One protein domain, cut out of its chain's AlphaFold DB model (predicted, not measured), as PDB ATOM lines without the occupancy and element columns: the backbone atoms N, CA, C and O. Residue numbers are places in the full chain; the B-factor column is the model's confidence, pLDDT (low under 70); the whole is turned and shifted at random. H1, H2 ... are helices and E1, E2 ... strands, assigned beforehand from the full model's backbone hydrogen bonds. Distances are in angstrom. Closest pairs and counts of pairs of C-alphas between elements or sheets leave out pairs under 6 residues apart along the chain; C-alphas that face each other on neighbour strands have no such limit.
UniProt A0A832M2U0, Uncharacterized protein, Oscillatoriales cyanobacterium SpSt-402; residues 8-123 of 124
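This is residues 8 to 123 of the 124 residues of an uncharacterized protein of Oscillatoriales cyanobacterium SpSt-402 (UniProt A0A832M2U0). Picture a loose, stretched assembly: a curled four-stranded sheet whose long hairpin, E3 and E4, reaches out to one end, a separate two-stranded hairpin, E5 and E6, beyond its other end, and H1 running from E6 to E1. After H1 the chain turns back, and H2 spreads from H1 as a V and makes the far end of the length. The printed part has 116 residues, with six named strands and then two named helices; the sheets, E1 E2 E3 E4 and E5 E6, are antiparallel, and the class is mixed, helices and strands. The whole is loose, with a radius of gyration of the C-alphas of 18.4 A, and spans 66 by 37 by 21 A, only just elongated.

Find C-alpha 8 at (75.425, 41.987, -104.609), where E1 begins, residues 8 to 10. E2 follows at residues 13 to 18. E3, residues 25 to 35, is the longest strand, 28.6 A, and ends at C-alpha 35 at (94.355, 20.576, -108.512). E4 comes back over residues 43 to 51, 22.2 A, and bends by 63 degrees at residue 47. E5, residues 55 to 61, and E6, residues 67 to 73, are each 19.1 A long. H1 takes residues 83 to 100, 25.6 A, and H2 takes residues 105 to 121, 25.4 A, ending at C-alpha 121 at (80.349, 72.364, -89.744).

Start with E1 to E4, a meander, each strand the antiparallel neighbour of the one before. Look for N 8 and O 16 at 2.9 A between E1 and E2, N 17 and O 27 at 2.9 A between E2 and E3, and N 30 and O 48 at 2.8 A between E3 and E4. The pairing is staggered: E2 pairs with E1 over residues 13 to 16 and with E3 over residues 16 to 18. E5 and E6 form a hairpin, with N 58 and O 70 at 2.9 A. The closest C-alphas of E3 and E6 are those of Ile 26 and Cys 73, 6.4 A apart. H1 only grazes the four-stranded sheet, with its residues 93 to 100; Phe 9 of E1 and His 100 have the closest C-alphas, 6.9 A. The closest C-alphas of E6 and H1 are those of Leu 70 and Met 86, 7.9 A. H1 and H2, a helical hairpin, only just touch, with 3 pairs of C-alphas within 8 A, made by residues 95 to 99 of H1 and 105 to 108 of H2; the closest are Arg 99 and Leu 105, 7.6 A. Their tilt is shallow, 30 degrees, opposite ways. H2 is not on the four-stranded sheet. In H1 and H2 every O i to N i+4 pair is within hydrogen-bond range.

The two C-alphas farthest apart are those of Asn 41 and Ile 123, 65.8 A. The printed part has no cut, and no link is long. Mean pLDDT of the printed part is 79.9; residues 104 to 123 are under 70, and H2 has a mean of 52.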
ATOM      1  N   GLU A   8      76.381  42.981-105.083       92.06
ATOM      2  CA  GLU A   8      75.425  41.987-104.609       92.06
ATOM      3  C   GLU A   8      76.141  40.919-103.788       92.06
ATOM      4  O   GLU A   8      77.245  40.496-104.135       92.06
ATOM      5  N   PHE A   9      75.490  40.486-102.710       89.44
ATOM      6  CA  PHE A   9      75.994  39.499-101.765       89.44
ATOM      7  C   PHE A   9      74.966  38.383-101.583       89.44
ATOM      8  O   PHE A   9      73.765  38.634-101.684       89.44
ATOM      9  N   ASP A  10      75.440  37.192-101.242       88.31
ATOM     10  CA  ASP A  10      74.633  36.100-100.696       88.31
ATOM     11  C   ASP A  10      75.347  35.452 -99.495       88.31
ATOM     12  O   ASP A  10      76.271  36.035 -98.927       88.31
ATOM     13  N   GLU A  11      74.924  34.257 -99.088       85.19
ATOM     14  CA  GLU A  11      75.501  33.507 -97.964       85.19
ATOM     15  C   GLU A  11      76.999  33.173 -98.095       85.19
ATOM     16  O   GLU A  11      77.659  32.962 -97.080       85.19
ATOM     17  N   PHE A  12      77.565  33.177 -99.306       85.06
ATOM     18  CA  PHE A  12      78.984  32.886 -99.553       85.06
ATOM     19  C   PHE A  12      79.826  34.142 -99.833       85.06
ATOM     20  O   PHE A  12      80.999  34.025-100.197       85.06
ATOM     21  N   GLY A  13      79.252  35.341 -99.704       87.00
ATOM     22  CA  GLY A  13      79.950  36.608 -99.928       87.00
ATOM     23  C   GLY A  13      79.526  37.309-101.208       87.00
ATOM     24  O   GLY A  13      78.356  37.289-101.583       87.00
ATOM     25  N   VAL A  14      80.475  37.974-101.873       90.06
ATOM     26  CA  VAL A  14      80.203  38.739-103.098       90.06
ATOM     27  C   VAL A  14      79.726  37.799-104.203       90.06
ATOM     28  O   VAL A  14      80.431  36.870-104.603       90.06
ATOM     29  N   LEU A  15      78.532  38.073-104.720       91.56
ATOM     30  CA  LEU A  15      77.929  37.347-105.827       91.56
ATOM     31  C   LEU A  15      78.216  38.056-107.149       91.56
ATOM     32  O   LEU A  15      78.734  37.437-108.077       91.56
ATOM     33  N   ASN A  16      77.925  39.355-107.237       93.19
ATOM     34  CA  ASN A  16      78.063  40.132-108.467       93.19
ATOM     35  C   ASN A  16      78.586  41.542-108.184       93.19
ATOM     36  O   ASN A  16      78.295  42.134-107.144       93.19
ATOM     37  N   ILE A  17      79.320  42.082-109.155       92.44
ATOM     38  CA  ILE A  17      79.742  43.479-109.201       92.44
ATOM     39  C   ILE A  17      79.280  44.064-110.536       92.44
ATOM     40  O   ILE A  17      79.479  43.467-111.601       92.44
ATOM     41  N   PHE A  18      78.686  45.248-110.475       93.12
ATOM     42  CA  PHE A  18      78.108  45.970-111.596       93.12
ATOM     43  C   PHE A  18      78.835  47.295-111.822       93.12
ATOM     44  O   PHE A  18      79.361  47.912-110.898       93.12
ATOM     45  N   CYS A  19      78.846  47.744-113.074       91.81
ATOM     46  CA  CYS A  19      79.290  49.079-113.442       91.81
ATOM     47  C   CYS A  19      78.407  50.116-112.749       91.81
ATOM     48  O   CYS A  19      77.187  50.101-112.914       91.81
ATOM     49  N   MET A  20      79.025  51.064-112.050       91.56
ATOM     50  CA  MET A  20      78.284  52.071-111.294       91.56
ATOM     51  C   MET A  20      77.486  53.021-112.195       91.56
ATOM     52  O   MET A  20      76.494  53.591-111.764       91.56
ATOM     53  N   ASN A  21      77.847  53.146-113.475       90.19
ATOM     54  CA  ASN A  21      77.109  53.986-114.420       90.19
ATOM     55  C   ASN A  21      75.939  53.246-115.090       90.19
ATOM     56  O   ASN A  21      74.782  53.634-114.973       90.19
ATOM     57  N   CYS A  22      76.234  52.163-115.817       90.12
ATOM     58  CA  CYS A  22      75.247  51.476-116.658       90.12
ATOM     59  C   CYS A  22      74.662  50.202-116.042       90.12
ATOM     60  O   CYS A  22      73.816  49.575-116.676       90.12
ATOM     61  N   HIS A  23      75.127  49.792-114.859       90.44
ATOM     62  CA  HIS A  23      74.735  48.543-114.201       90.44
ATOM     63  C   HIS A  23      75.025  47.255-114.996       90.44
ATOM     64  O   HIS A  23      74.538  46.180-114.652       90.44
ATOM     65  N   GLU A  24      75.861  47.323-116.034       91.50
ATOM     66  CA  GLU A  24      76.367  46.131-116.716       91.50
ATOM     67  C   GLU A  24      77.249  45.328-115.750       91.50
ATOM     68  O   GLU A  24      78.056  45.897-115.013       91.50
ATOM     69  N   LYS A  25      77.089  44.005-115.729       91.69
ATOM     70  CA  LYS A  25      77.865  43.119-114.860       91.69
ATOM     71  C   LYS A  25      79.337  43.123-115.285       91.69
ATOM     72  O   LYS A  25      79.654  42.704-116.393       91.69
ATOM     73  N   ILE A  26      80.230  43.557-114.397       92.50
ATOM     74  CA  ILE A  26      81.677  43.653-114.671       92.50
ATOM     75  C   ILE A  26      82.462  42.501-114.046       92.50
ATOM     76  O   ILE A  26      83.485  42.073-114.583       92.50
ATOM     77  N   ALA A  27      81.963  41.951-112.940       91.44
ATOM     78  CA  ALA A  27      82.525  40.772-112.303       91.44
ATOM     79  C   ALA A  27      81.441  39.982-111.567       91.44
ATOM     80  O   ALA A  27      80.340  40.469-111.304       91.44
ATOM     81  N   GLY A  28      81.740  38.736-111.236       92.81
ATOM     82  CA  GLY A  28      80.845  37.931-110.423       92.81
ATOM     83  C   GLY A  28      81.396  36.553-110.145       92.81
ATOM     84  O   GLY A  28      82.334  36.083-110.794       92.81
ATOM     85  N   ARG A  29      80.811  35.925-109.136       93.06
ATOM     86  CA  ARG A  29      81.275  34.659-108.609       93.06
ATOM     87  C   ARG A  29      81.137  33.557-109.650       93.06
ATOM     88  O   ARG A  29      80.127  33.450-110.341       93.06
ATOM     89  N   THR A  30      82.175  32.746-109.740       92.06
ATOM     90  CA  THR A  30      82.238  31.529-110.537       92.06
ATOM     91  C   THR A  30      82.917  30.429-109.722       92.06
ATOM     92  O   THR A  30      83.434  30.670-108.628       92.06
ATOM     93  N   TYR A  31      82.941  29.226-110.279       89.25
ATOM     94  CA  TYR A  31      83.686  28.098-109.743       89.25
ATOM     95  C   TYR A  31      84.774  27.717-110.734       89.25
ATOM     96  O   TYR A  31      84.498  27.527-111.919       89.25
ATOM     97  N   ILE A  32      86.006  27.600-110.247       86.69
ATOM     98  CA  ILE A  32      87.122  27.064-111.026       86.69
ATOM     99  C   ILE A  32      87.580  25.750-110.405       86.69
ATOM    100  O   ILE A  32      87.497  25.558-109.192       86.69
ATOM    101  N   GLU A  33      88.054  24.840-111.246       90.25
ATOM    102  CA  GLU A  33      88.667  23.600-110.787       90.25
ATOM    103  C   GLU A  33      90.169  23.809-110.630       90.25
ATOM    104  O   GLU A  33      90.858  24.175-111.582       90.25
ATOM    105  N   VAL A  34      90.678  23.561-109.429       87.31
ATOM    106  CA  VAL A  34      92.111  23.583-109.126       87.31
ATOM    107  C   VAL A  34      92.556  22.194-108.698       87.31
ATOM    108  O   VAL A  34      91.787  21.448-108.095       87.31
ATOM    109  N   ALA A  35      93.788  21.816-109.028       86.62
ATOM    110  CA  ALA A  35      94.355  20.576-108.512       86.62
ATOM    111  C   ALA A  35      94.522  20.686-106.991       86.62
ATOM    112  O   ALA A  35      94.981  21.716-106.484       86.62
ATOM    113  N   SER A  36      94.149  19.631-106.270       85.44
ATOM    114  CA  SER A  36      94.354  19.572-104.828       85.44
ATOM    115  C   SER A  36      95.851  19.576-104.530       85.44
ATOM    116  O   SER A  36      96.643  18.906-105.193       85.44
ATOM    117  N   ARG A  37      96.258  20.331-103.506       81.94
ATOM    118  CA  ARG A  37      97.667  20.379-103.081       81.94
ATOM    119  C   ARG A  37      98.134  19.074-102.439       81.94
ATOM    120  O   ARG A  37      99.333  18.822-102.417       81.94
ATOM    121  N   SER A  38      97.212  18.283-101.893       85.62
ATOM    122  CA  SER A  38      97.506  17.013-101.222       85.62
ATOM    123  C   SER A  38      97.406  15.797-102.147       85.62
ATOM    124  O   SER A  38      98.038  14.785-101.861       85.62
ATOM    125  N   ASP A  39      96.660  15.894-103.250       87.19
ATOM    126  CA  ASP A  39      96.543  14.840-104.262       87.19
ATOM    127  C   ASP A  39      96.449  15.448-105.678       87.19
ATOM    128  O   ASP A  39      95.401  15.988-106.046       87.19
ATOM    129  N   PRO A  40      97.506  15.332-106.505       82.50
ATOM    130  CA  PRO A  40      97.532  15.876-107.864       82.50
ATOM    131  C   PRO A  40      96.469  15.292-108.806       82.50
ATOM    132  O   PRO A  40      96.145  15.918-109.814       82.50
ATOM    133  N   ASN A  41      95.926  14.108-108.502       87.75
ATOM    134  CA  ASN A  41      94.885  13.468-109.311       87.75
ATOM    135  C   ASN A  41      93.477  13.956-108.951       87.75
ATOM    136  O   ASN A  41      92.515  13.681-109.672       87.75
ATOM    137  N   LYS A  42      93.341  14.693-107.847       87.88
ATOM    138  CA  LYS A  42      92.073  15.233-107.372       87.88
ATOM    139  C   LYS A  42      91.922  16.687-107.805       87.88
ATOM    140  O   LYS A  42      92.813  17.510-107.609       87.88
ATOM    141  N   LYS A  43      90.749  17.023-108.341       87.12
ATOM    142  CA  LYS A  43      90.344  18.408-108.607       87.12
ATOM    143  C   LYS A  43      89.367  18.889-107.541       87.12
ATOM    144  O   LYS A  43      88.451  18.167-107.153       87.12
ATOM    145  N   GLU A  44      89.556  20.118-107.087       86.50
ATOM    146  CA  GLU A  44      88.717  20.802-106.110       86.50
ATOM    147  C   GLU A  44      88.046  22.003-106.774       86.50
ATOM    148  O   GLU A  44      88.684  22.757-107.510       86.50
ATOM    149  N   LYS A  45      86.744  22.181-106.527       85.44
ATOM    150  CA  LYS A  45      86.010  23.365-106.980       85.44
ATOM    151  C   LYS A  45      86.197  24.473-105.960       85.44
ATOM    152  O   LYS A  45      85.719  24.358-104.835       85.44
ATOM    153  N   VAL A  46      86.864  25.543-106.367       85.31
ATOM    154  CA  VAL A  46      87.066  26.727-105.533       85.31
ATOM    155  C   VAL A  46      86.254  27.895-106.065       85.31
ATOM    156  O   VAL A  46      86.066  28.060-107.273       85.31
ATOM    157  N   ILE A  47      85.754  28.697-105.130       85.69
ATOM    158  CA  ILE A  47      85.053  29.938-105.429       85.69
ATOM    159  C   ILE A  47      86.074  30.957-105.932       85.69
ATOM    160  O   ILE A  47      87.089  31.205-105.284       85.69
ATOM    161  N   ALA A  48      85.786  31.567-107.076       86.88
ATOM    162  CA  ALA A  48      86.585  32.641-107.648       86.88
ATOM    163  C   ALA A  48      85.682  33.769-108.151       86.88
ATOM    164  O   ALA A  48      84.492  33.571-108.397       86.88
ATOM    165  N   LEU A  49      86.249  34.959-108.340       86.19
ATOM    166  CA  LEU A  49      85.558  36.069-108.989       86.19
ATOM    167  C   LEU A  49      86.021  36.157-110.448       86.19
ATOM    168  O   LEU A  49      87.169  36.506-110.721       86.19
ATOM    169  N   ALA A  50      85.136  35.832-111.390       86.50
ATOM    170  CA  ALA A  50      85.407  36.021-112.809       86.50
ATOM    171  C   ALA A  50      85.178  37.483-113.191       86.50
ATOM    172  O   ALA A  50      84.174  38.087-112.809       86.50
ATOM    173  N   ARG A  51      86.096  38.038-113.986       86.12
ATOM    174  CA  ARG A  51      85.916  39.338-114.639       86.12
ATOM    175  C   ARG A  51      85.202  39.116-115.971       86.12
ATOM    176  O   ARG A  51      85.697  38.361-116.802       86.12
ATOM    177  N   TYR A  52      84.046  39.749-116.153       80.94
ATOM    178  CA  TYR A  52      83.237  39.653-117.378       80.94
ATOM    179  C   TYR A  52      83.530  40.786-118.362       80.94
ATOM    180  O   TYR A  52      83.312  40.632-119.560       80.94
ATOM    181  N   SER A  53      84.052  41.908-117.871       74.75
ATOM    182  CA  SER A  53      84.592  42.979-118.703       74.75
ATOM    183  C   SER A  53      85.916  43.463-118.131       74.75
ATOM    184  O   SER A  53      86.196  43.284-116.939       74.75
ATOM    185  N   THR A  54      86.714  44.140-118.956       78.31
ATOM    186  CA  THR A  54      87.693  45.062-118.387       78.31
ATOM    187  C   THR A  54      86.892  46.158-117.680       78.31
ATOM    188  O   THR A  54      85.815  46.583-118.118       78.31
ATOM    189  N   TYR A  55      87.318  46.481-116.470       80.81
ATOM    190  CA  TYR A  55      86.741  47.563-115.695       80.81
ATOM    191  C   TYR A  55      87.877  48.301-115.021       80.81
ATOM    192  O   TYR A  55      88.923  47.722-114.705       80.81
ATOM    193  N   ARG A  56      87.671  49.595-114.821       79.00
ATOM    194  CA  ARG A  56      88.648  50.467-114.188       79.00
ATOM    195  C   ARG A  56      88.077  51.056-112.921       79.00
ATOM    196  O   ARG A  56      86.881  51.323-112.813       79.00
ATOM    197  N   GLU A  57      88.985  51.262-111.984       86.81
ATOM    198  CA  GLU A  57      88.743  52.039-110.784       86.81
ATOM    199  C   GLU A  57      89.048  53.501-111.092       86.81
ATOM    200  O   GLU A  57      90.205  53.890-111.269       86.81
ATOM    201  N   LYS A  58      88.002  54.322-111.183       85.88
ATOM    202  CA  LYS A  58      88.135  55.771-111.321       85.88
ATOM    203  C   LYS A  58      88.066  56.399-109.937       85.88
ATOM    204  O   LYS A  58      87.024  56.350-109.289       85.88
ATOM    205  N   LYS A  59      89.163  57.006-109.491       84.44
ATOM    206  CA  LYS A  59      89.188  57.745-108.225       84.44
ATOM    207  C   LYS A  59      88.456  59.072-108.383       84.44
ATOM    208  O   LYS A  59      88.735  59.824-109.314       84.44
ATOM    209  N   VAL A  60      87.547  59.354-107.461       81.88
ATOM    210  CA  VAL A  60      86.836  60.629-107.366       81.88
ATOM    211  C   VAL A  60      87.127  61.229-106.004       81.88
ATOM    212  O   VAL A  60      86.908  60.580-104.983       81.88
ATOM    213  N   SER A  61      87.653  62.452-105.996       80.88
ATOM    214  CA  SER A  61      87.903  63.202-104.769       80.88
ATOM    215  C   SER A  61      86.590  63.661-104.147       80.88
ATOM    216  O   SER A  61      85.704  64.165-104.837       80.88
ATOM    217  N   MET A  62      86.481  63.494-102.837       78.25
ATOM    218  CA  MET A  62      85.359  63.955-102.032       78.25
ATOM    219  C   MET A  62      85.666  65.327-101.421       78.25
ATOM    220  O   MET A  62      86.815  65.767-101.373       78.25
ATOM    221  N   SER A  63      84.627  66.018-100.947       74.19
ATOM    222  CA  SER A  63      84.740  67.368-100.375       74.19
ATOM    223  C   SER A  63      85.598  67.433 -99.107       74.19
ATOM    224  O   SER A  63      86.119  68.490 -98.771       74.19
ATOM    225  N   ASP A  64      85.758  66.314 -98.403       77.81
ATOM    226  CA  ASP A  64      86.592  66.185 -97.206       77.81
ATOM    227  C   ASP A  64      88.064  65.849 -97.519       77.81
ATOM    228  O   ASP A  64      88.849  65.595 -96.607       77.81
ATOM    229  N   GLY A  65      88.445  65.837 -98.802       73.81
ATOM    230  CA  GLY A  65      89.789  65.483 -99.259       73.81
ATOM    231  C   GLY A  65      90.051  63.976 -99.341       73.81
ATOM    232  O   GLY A  65      91.139  63.575 -99.759       73.81
ATOM    233  N   SER A  66      89.076  63.133 -98.984       81.56
ATOM    234  CA  SER A  66      89.148  61.690 -99.220       81.56
ATOM    235  C   SER A  66      88.887  61.350-100.695       81.56
ATOM    236  O   SER A  66      88.640  62.230-101.527       81.56
ATOM    237  N   TYR A  67      88.977  60.069-101.057       81.25
ATOM    238  CA  TYR A  67      88.615  59.605-102.396       81.25
ATOM    239  C   TYR A  67      87.746  58.351-102.337       81.25
ATOM    240  O   TYR A  67      87.944  57.483-101.488       81.25
ATOM    241  N   ALA A  68      86.831  58.237-103.295       80.31
ATOM    242  CA  ALA A  68      86.076  57.023-103.572       80.31
ATOM    243  C   ALA A  68      86.556  56.402-104.891       80.31
ATOM    244  O   ALA A  68      86.833  57.117-105.856       80.31
ATOM    245  N   SER A  69      86.647  55.072-104.947       84.88
ATOM    246  CA  SER A  69      86.915  54.342-106.191       84.88
ATOM    247  C   SER A  69      85.596  53.951-106.853       84.88
ATOM    248  O   SER A  69      84.848  53.140-106.313       84.88
ATOM    249  N   LEU A  70      85.317  54.506-108.033       88.88
ATOM    250  CA  LEU A  70      84.182  54.104-108.859       88.88
ATOM    251  C   LEU A  70      84.563  52.930-109.756       88.88
ATOM    252  O   LEU A  70      85.586  52.981-110.438       88.88
ATOM    253  N   LEU A  71      83.709  51.911-109.810       91.12
ATOM    254  CA  LEU A  71      83.882  50.749-110.680       91.12
ATOM    255  C   LEU A  71      83.111  50.953-111.986       91.12
ATOM    256  O   LEU A  71      81.881  50.907-112.009       91.12
ATOM    257  N   LEU A  72      83.832  51.186-113.082       91.12
ATOM    258  CA  LEU A  72      83.242  51.501-114.385       91.12
ATOM    259  C   LEU A  72      83.672  50.476-115.435       91.12
ATOM    260  O   LEU A  72      84.854  50.146-115.532       91.12
ATOM    261  N   CYS A  73      82.724  49.997-116.246       91.44
ATOM    262  CA  CYS A  73      83.058  49.234-117.449       91.44
ATOM    263  C   CYS A  73      83.728  50.141-118.493       91.44
ATOM    264  O   CYS A  73      83.533  51.361-118.482       91.44
ATOM    265  N   ASP A  74      84.440  49.541-119.444       88.88
ATOM    266  CA  ASP A  74      85.166  50.260-120.504       88.88
ATOM    267  C   ASP A  74      84.289  51.261-121.274       88.88
ATOM    268  O   ASP A  74      84.711  52.365-121.605       88.88
ATOM    269  N   LYS A  75      83.014  50.918-121.502       89.19
ATOM    270  CA  LYS A  75      82.051  51.783-122.211       89.19
ATOM    271  C   LYS A  75      81.665  53.036-121.418       89.19
ATOM    272  O   LYS A  75      81.074  53.959-121.977       89.19
ATOM    273  N   CYS A  76      81.893  53.034-120.107       89.25
ATOM    274  CA  CYS A  76      81.443  54.072-119.185       89.25
ATOM    275  C   CYS A  76      82.580  54.877-118.560       89.25
ATOM    276  O   CYS A  76      82.288  55.892-117.937       89.25
ATOM    277  N   GLU A  77      83.838  54.473-118.749       83.25
ATOM    278  CA  GLU A  77      85.019  55.124-118.163       83.25
ATOM    279  C   GLU A  77      85.053  56.641-118.420       83.25
ATOM    280  O   GLU A  77      85.262  57.439-117.501       83.25
ATOM    281  N   MET A  78      84.794  57.033-119.670       84.00
ATOM    282  CA  MET A  78      84.865  58.424-120.132       84.00
ATOM    283  C   MET A  78      83.527  59.163-120.056       84.00
ATOM    284  O   MET A  78      83.447  60.326-120.440       84.00
ATOM    285  N   LYS A  79      82.462  58.504-119.584       87.81
ATOM    286  CA  LYS A  79      81.154  59.147-119.459       87.81
ATOM    287  C   LYS A  79      81.123  60.053-118.235       87.81
ATOM    288  O   LYS A  79      81.787  59.790-117.227       87.81
ATOM    289  N   GLU A  80      80.313  61.098-118.325       85.69
ATOM    290  CA  GLU A  80      79.939  61.887-117.161       85.69
ATOM    291  C   GLU A  80      79.169  61.000-116.176       85.69
ATOM    292  O   GLU A  80      78.384  60.138-116.579       85.69
ATOM    293  N   GLN A  81      79.477  61.158-114.891       85.81
ATOM    294  CA  GLN A  81      78.878  60.384-113.812       85.81
ATOM    295  C   GLN A  81      77.995  61.317-113.005       85.81
ATOM    296  O   GLN A  81      78.475  62.366-112.580       85.81
ATOM    297  N   ASP A  82      76.747  60.925-112.768       85.88
ATOM    298  CA  ASP A  82      75.864  61.656-111.864       85.88
ATOM    299  C   ASP A  82      76.346  61.458-110.413       85.88
ATOM    300  O   ASP A  82      76.258  60.340-109.887       85.88
ATOM    301  N   PRO A  83      76.858  62.507-109.737       81.88
ATOM    302  CA  PRO A  83      77.403  62.381-108.389       81.88
ATOM    303  C   PRO A  83      76.370  61.903-107.362       81.88
ATOM    304  O   PRO A  83      76.736  61.203-106.413       81.88
ATOM    305  N   GLN A  84      75.090  62.253-107.538       83.25
ATOM    306  CA  GLN A  84      74.029  61.838-106.617       83.25
ATOM    307  C   GLN A  84      73.771  60.338-106.739       83.25
ATOM    308  O   GLN A  84      73.699  59.630-105.732       83.25
ATOM    309  N   GLU A  85      73.713  59.840-107.971       84.56
ATOM    310  CA  GLU A  85      73.544  58.419-108.247       84.56
ATOM    311  C   GLU A  85      74.744  57.595-107.763       84.56
ATOM    312  O   GLU A  85      74.557  56.565-107.112       84.56
ATOM    313  N   MET A  86      75.976  58.068-107.994       84.94
ATOM    314  CA  MET A  86      77.179  57.399-107.483       84.94
ATOM    315  C   MET A  86      77.161  57.319-105.955       84.94
ATOM    316  O   MET A  86      77.386  56.252-105.384       84.94
ATOM    317  N   THR A  87      76.834  58.427-105.287       82.69
ATOM    318  CA  THR A  87      76.737  58.491-103.821       82.69
ATOM    319  C   THR A  87      75.691  57.508-103.296       82.69
ATOM    320  O   THR A  87      75.957  56.748-102.363       82.69
ATOM    321  N   ARG A  88      74.518  57.446-103.940       84.81
ATOM    322  CA  ARG A  88      73.455  56.492-103.599       84.81
ATOM    323  C   ARG A  88      73.927  55.044-103.716       84.81
ATOM    324  O   ARG A  88      73.671  54.245-102.814       84.81
ATOM    325  N   GLN A  89      74.627  54.700-104.795       87.38
ATOM    326  CA  GLN A  89      75.143  53.348-104.997       87.38
ATOM    327  C   GLN A  89      76.221  52.972-103.982       87.38
ATOM    328  O   GLN A  89      76.192  51.847-103.481       87.38
ATOM    329  N   ILE A  90      77.124  53.898-103.639       84.94
ATOM    330  CA  ILE A  90      78.144  53.692-102.598       84.94
ATOM    331  C   ILE A  90      77.470  53.393-101.259       84.94
ATOM    332  O   ILE A  90      77.767  52.369-100.645       84.94
ATOM    333  N   HIS A  91      76.512  54.227-100.840       84.00
ATOM    334  CA  HIS A  91      75.772  54.001 -99.597       84.00
ATOM    335  C   HIS A  91      75.023  52.668 -99.606       84.00
ATOM    336  O   HIS A  91      75.104  51.913 -98.640       84.00
ATOM    337  N   SER A  92      74.337  52.347-100.705       86.88
ATOM    338  CA  SER A  92      73.615  51.082-100.832       86.88
ATOM    339  C   SER A  92      74.553  49.871-100.776       86.88
ATOM    340  O   SER A  92      74.233  48.874-100.133       86.88
ATOM    341  N   GLY A  93      75.721  49.946-101.421       85.12
ATOM    342  CA  GLY A  93      76.732  48.888-101.364       85.12
ATOM    343  C   GLY A  93      77.295  48.691 -99.959       85.12
ATOM    344  O   GLY A  93      77.356  47.560 -99.485       85.12
ATOM    345  N   TRP A  94      77.607  49.785 -99.265       84.06
ATOM    346  CA  TRP A  94      78.088  49.745 -97.884       84.06
ATOM    347  C   TRP A  94      77.056  49.146 -96.917       84.06
ATOM    348  O   TRP A  94      77.398  48.318 -96.072       84.06
ATOM    349  N   GLU A  95      75.775  49.497 -97.067       85.25
ATOM    350  CA  GLU A  95      74.698  48.880 -96.286       85.25
ATOM    351  C   GLU A  95      74.610  47.370 -96.520       85.25
ATOM    352  O   GLU A  95      74.456  46.607 -95.565       85.25
ATOM    353  N   LYS A  96      74.711  46.924 -97.778       85.81
ATOM    354  CA  LYS A  96      74.692  45.495 -98.115       85.81
ATOM    355  C   LYS A  96      75.886  44.750 -97.525       85.81
ATOM    356  O   LYS A  96      75.696  43.673 -96.969       85.81
ATOM    357  N   GLU A  97      77.081  45.329 -97.606       85.69
ATOM    358  CA  GLU A  97      78.296  44.760 -97.021       85.69
ATOM    359  C   GLU A  97      78.158  44.608 -95.503       85.69
ATOM    360  O   GLU A  97      78.421  43.544 -94.952       85.69
ATOM    361  N   CYS A  98      77.674  45.649 -94.823       83.25
ATOM    362  CA  CYS A  98      77.506  45.620 -93.374       83.25
ATOM    363  C   CYS A  98      76.445  44.604 -92.931       83.25
ATOM    364  O   CYS A  98      76.670  43.888 -91.956       83.25
ATOM    365  N   ARG A  99      75.332  44.484 -93.670       84.88
ATOM    366  CA  ARG A  99      74.331  43.428 -93.437       84.88
ATOM    367  C   ARG A  99      74.922  42.036 -93.634       84.88
ATOM    368  O   ARG A  99      74.681  41.162 -92.810       84.88
ATOM    369  N   HIS A 100      75.701  41.834 -94.695       82.94
ATOM    370  CA  HIS A 100      76.364  40.557 -94.957       82.94
ATOM    371  C   HIS A 100      77.384  40.204 -93.861       82.94
ATOM    372  O   HIS A 100      77.432  39.067 -93.407       82.94
ATOM    373  N   ALA A 101      78.139  41.187 -93.366       81.50
ATOM    374  CA  ALA A 101      79.089  41.018 -92.267       81.50
ATOM    375  C   ALA A 101      78.426  40.831 -90.884       81.50
ATOM    376  O   ALA A 101      79.131  40.773 -89.878       81.50
ATOM    377  N   GLY A 102      77.090  40.779 -90.808       79.00
ATOM    378  CA  GLY A 102      76.349  40.614 -89.557       79.00
ATOM    379  C   GLY A 102      76.402  41.829 -88.626       79.00
ATOM    380  O   GLY A 102      76.102  41.693 -87.440       79.00
ATOM    381  N   ARG A 103      76.784  43.014 -89.124       76.81
ATOM    382  CA  ARG A 103      76.810  44.242 -88.317       76.81
ATOM    383  C   ARG A 103      75.392  44.757 -88.093       76.81
ATOM    384  O   ARG A 103      74.569  44.774 -89.009       76.81
ATOM    385  N   ASN A 104      75.107  45.184 -86.864       64.69
ATOM    386  CA  ASN A 104      73.780  45.655 -86.486       64.69
ATOM    387  C   ASN A 104      73.493  47.027 -87.133       64.69
ATOM    388  O   ASN A 104      74.342  47.916 -87.146       64.69
ATOM    389  N   LEU A 105      72.275  47.217 -87.648       60.88
ATOM    390  CA  LEU A 105      71.846  48.440 -88.346       60.88
ATOM    391  C   LEU A 105      71.929  49.706 -87.471       60.88
ATOM    392  O   LEU A 105      71.990  50.807 -88.010       60.88
ATOM    393  N   GLN A 106      71.972  49.564 -86.144       59.38
ATOM    394  CA  GLN A 106      72.164  50.683 -85.216       59.38
ATOM    395  C   GLN A 106      73.565  51.312 -85.307       59.38
ATOM    396  O   GLN A 106      73.667  52.535 -85.296       59.38
ATOM    397  N   GLU A 107      74.627  50.521 -85.500       58.72
ATOM    398  CA  GLU A 107      75.991  51.052 -85.688       58.72
ATOM    399  C   GLU A 107      76.118  51.810 -87.022       58.72
ATOM    400  O   GLU A 107      76.807  52.826 -87.126       58.72
ATOM    401  N   LEU A 108      75.395  51.352 -88.050       59.12
ATOM    402  CA  LEU A 108      75.320  52.019 -89.352       59.12
ATOM    403  C   LEU A 108      74.688  53.418 -89.253       59.12
ATOM    404  O   LEU A 108      75.116  54.342 -89.951       59.12
ATOM    405  N   ASP A 109      73.686  53.583 -88.391       61.62
ATOM    406  CA  ASP A 109      72.949  54.838 -88.226       61.62
ATOM    407  C   ASP A 109      73.762  55.892 -87.447       61.62
ATOM    408  O   ASP A 109      73.696  57.088 -87.746       61.62
ATOM    409  N   GLU A 110      74.606  55.461 -86.505       59.56
ATOM    410  CA  GLU A 110      75.567  56.327 -85.804       59.56
ATOM    411  C   GLU A 110      76.662  56.851 -86.742       59.56
ATOM    412  O   GLU A 110      76.967  58.049 -86.741       59.56
ATOM    413  N   VAL A 111      77.193  55.994 -87.622       58.38
ATOM    414  CA  VAL A 111      78.178  56.396 -88.641       58.38
ATOM    415  C   VAL A 111      77.562  57.360 -89.665       58.38
ATOM    416  O   VAL A 111      78.197  58.355 -90.030       58.38
ATOM    417  N   LYS A 112      76.305  57.139 -90.083       56.72
ATOM    418  CA  LYS A 112      75.570  58.087 -90.941       56.72
ATOM    419  C   LYS A 112      75.388  59.450 -90.270       56.72
ATOM    420  O   LYS A 112      75.648  60.475 -90.901       56.72
ATOM    421  N   LYS A 113      74.988  59.484 -88.994       56.97
ATOM    422  CA  LYS A 113      74.826  60.738 -88.232       56.97
ATOM    423  C   LYS A 113      76.148  61.496 -88.083       56.97
ATOM    424  O   LYS A 113      76.160  62.713 -88.267       56.97
ATOM    425  N   ALA A 114      77.261  60.804 -87.840       51.56
ATOM    426  CA  ALA A 114      78.585  61.426 -87.755       51.56
ATOM    427  C   ALA A 114      79.024  62.101 -89.073       51.56
ATOM    428  O   ALA A 114      79.666  63.153 -89.046       51.56
ATOM    429  N   HIS A 115      78.639  61.542 -90.226       47.97
ATOM    430  CA  HIS A 115      78.922  62.126 -91.543       47.97
ATOM    431  C   HIS A 115      78.117  63.409 -91.819       47.97
ATOM    432  O   HIS A 115      78.666  64.394 -92.314       47.97
ATOM    433  N   VAL A 116      76.833  63.439 -91.438       47.94
ATOM    434  CA  VAL A 116      75.956  64.615 -91.626       47.94
ATOM    435  C   VAL A 116      76.395  65.802 -90.758       47.94
ATOM    436  O   VAL A 116      76.312  66.954 -91.189       47.94
ATOM    437  N   VAL A 117      76.896  65.546 -89.545       42.84
ATOM    438  CA  VAL A 117      77.367  66.606 -88.633       42.84
ATOM    439  C   VAL A 117      78.619  67.305 -89.178       42.84
ATOM    440  O   VAL A 117      78.700  68.532 -89.109       42.84
ATOM    441  N   LYS A 118      79.555  66.568 -89.793       40.09
ATOM    442  CA  LYS A 118      80.763  67.159 -90.399       40.09
ATOM    443  C   LYS A 118      80.458  68.061 -91.599       40.09
ATOM    444  O   LYS A 118      81.071  69.116 -91.718       40.09
ATOM    445  N   GLN A 119      79.487  67.702 -92.443       39.53
ATOM    446  CA  GLN A 119      79.083  68.552 -93.574       39.53
ATOM    447  C   GLN A 119      78.454  69.880 -93.130       39.53
ATOM    448  O   GLN A 119      78.694  70.903 -93.761       39.53
ATOM    449  N   LYS A 120      77.696  69.905 -92.023       39.31
ATOM    450  CA  LYS A 120      77.134  71.162 -91.494       39.31
ATOM    451  C   LYS A 120      78.188  72.097 -90.896       39.31
ATOM    452  O   LYS A 120      78.002  73.305 -90.947       39.31
ATOM    453  N   GLN A 121      79.276  71.561 -90.345       39.97
ATOM    454  CA  GLN A 121      80.349  72.364 -89.744       39.97
ATOM    455  C   GLN A 121      81.305  72.993 -90.767       39.97
ATOM    456  O   GLN A 121      82.037  73.902 -90.405       39.97
ATOM    457  N   GLN A 122      81.300  72.547 -92.028       38.16
ATOM    458  CA  GLN A 122      82.084  73.165 -93.110       38.16
ATOM    459  C   GLN A 122      81.337  74.293 -93.849       38.16
ATOM    460  O   GLN A 122      81.916  74.921 -94.730       38.16
ATOM    461  N   ILE A 123      80.060  74.532 -93.526       39.75
ATOM    462  CA  ILE A 123      79.196  75.542 -94.173       39.75
ATOM    463  C   ILE A 123      78.937  76.748 -93.234       39.75
ATOM    464  O   ILE A 123      78.190  77.661 -93.577       39.75
TER     465      ILE A 123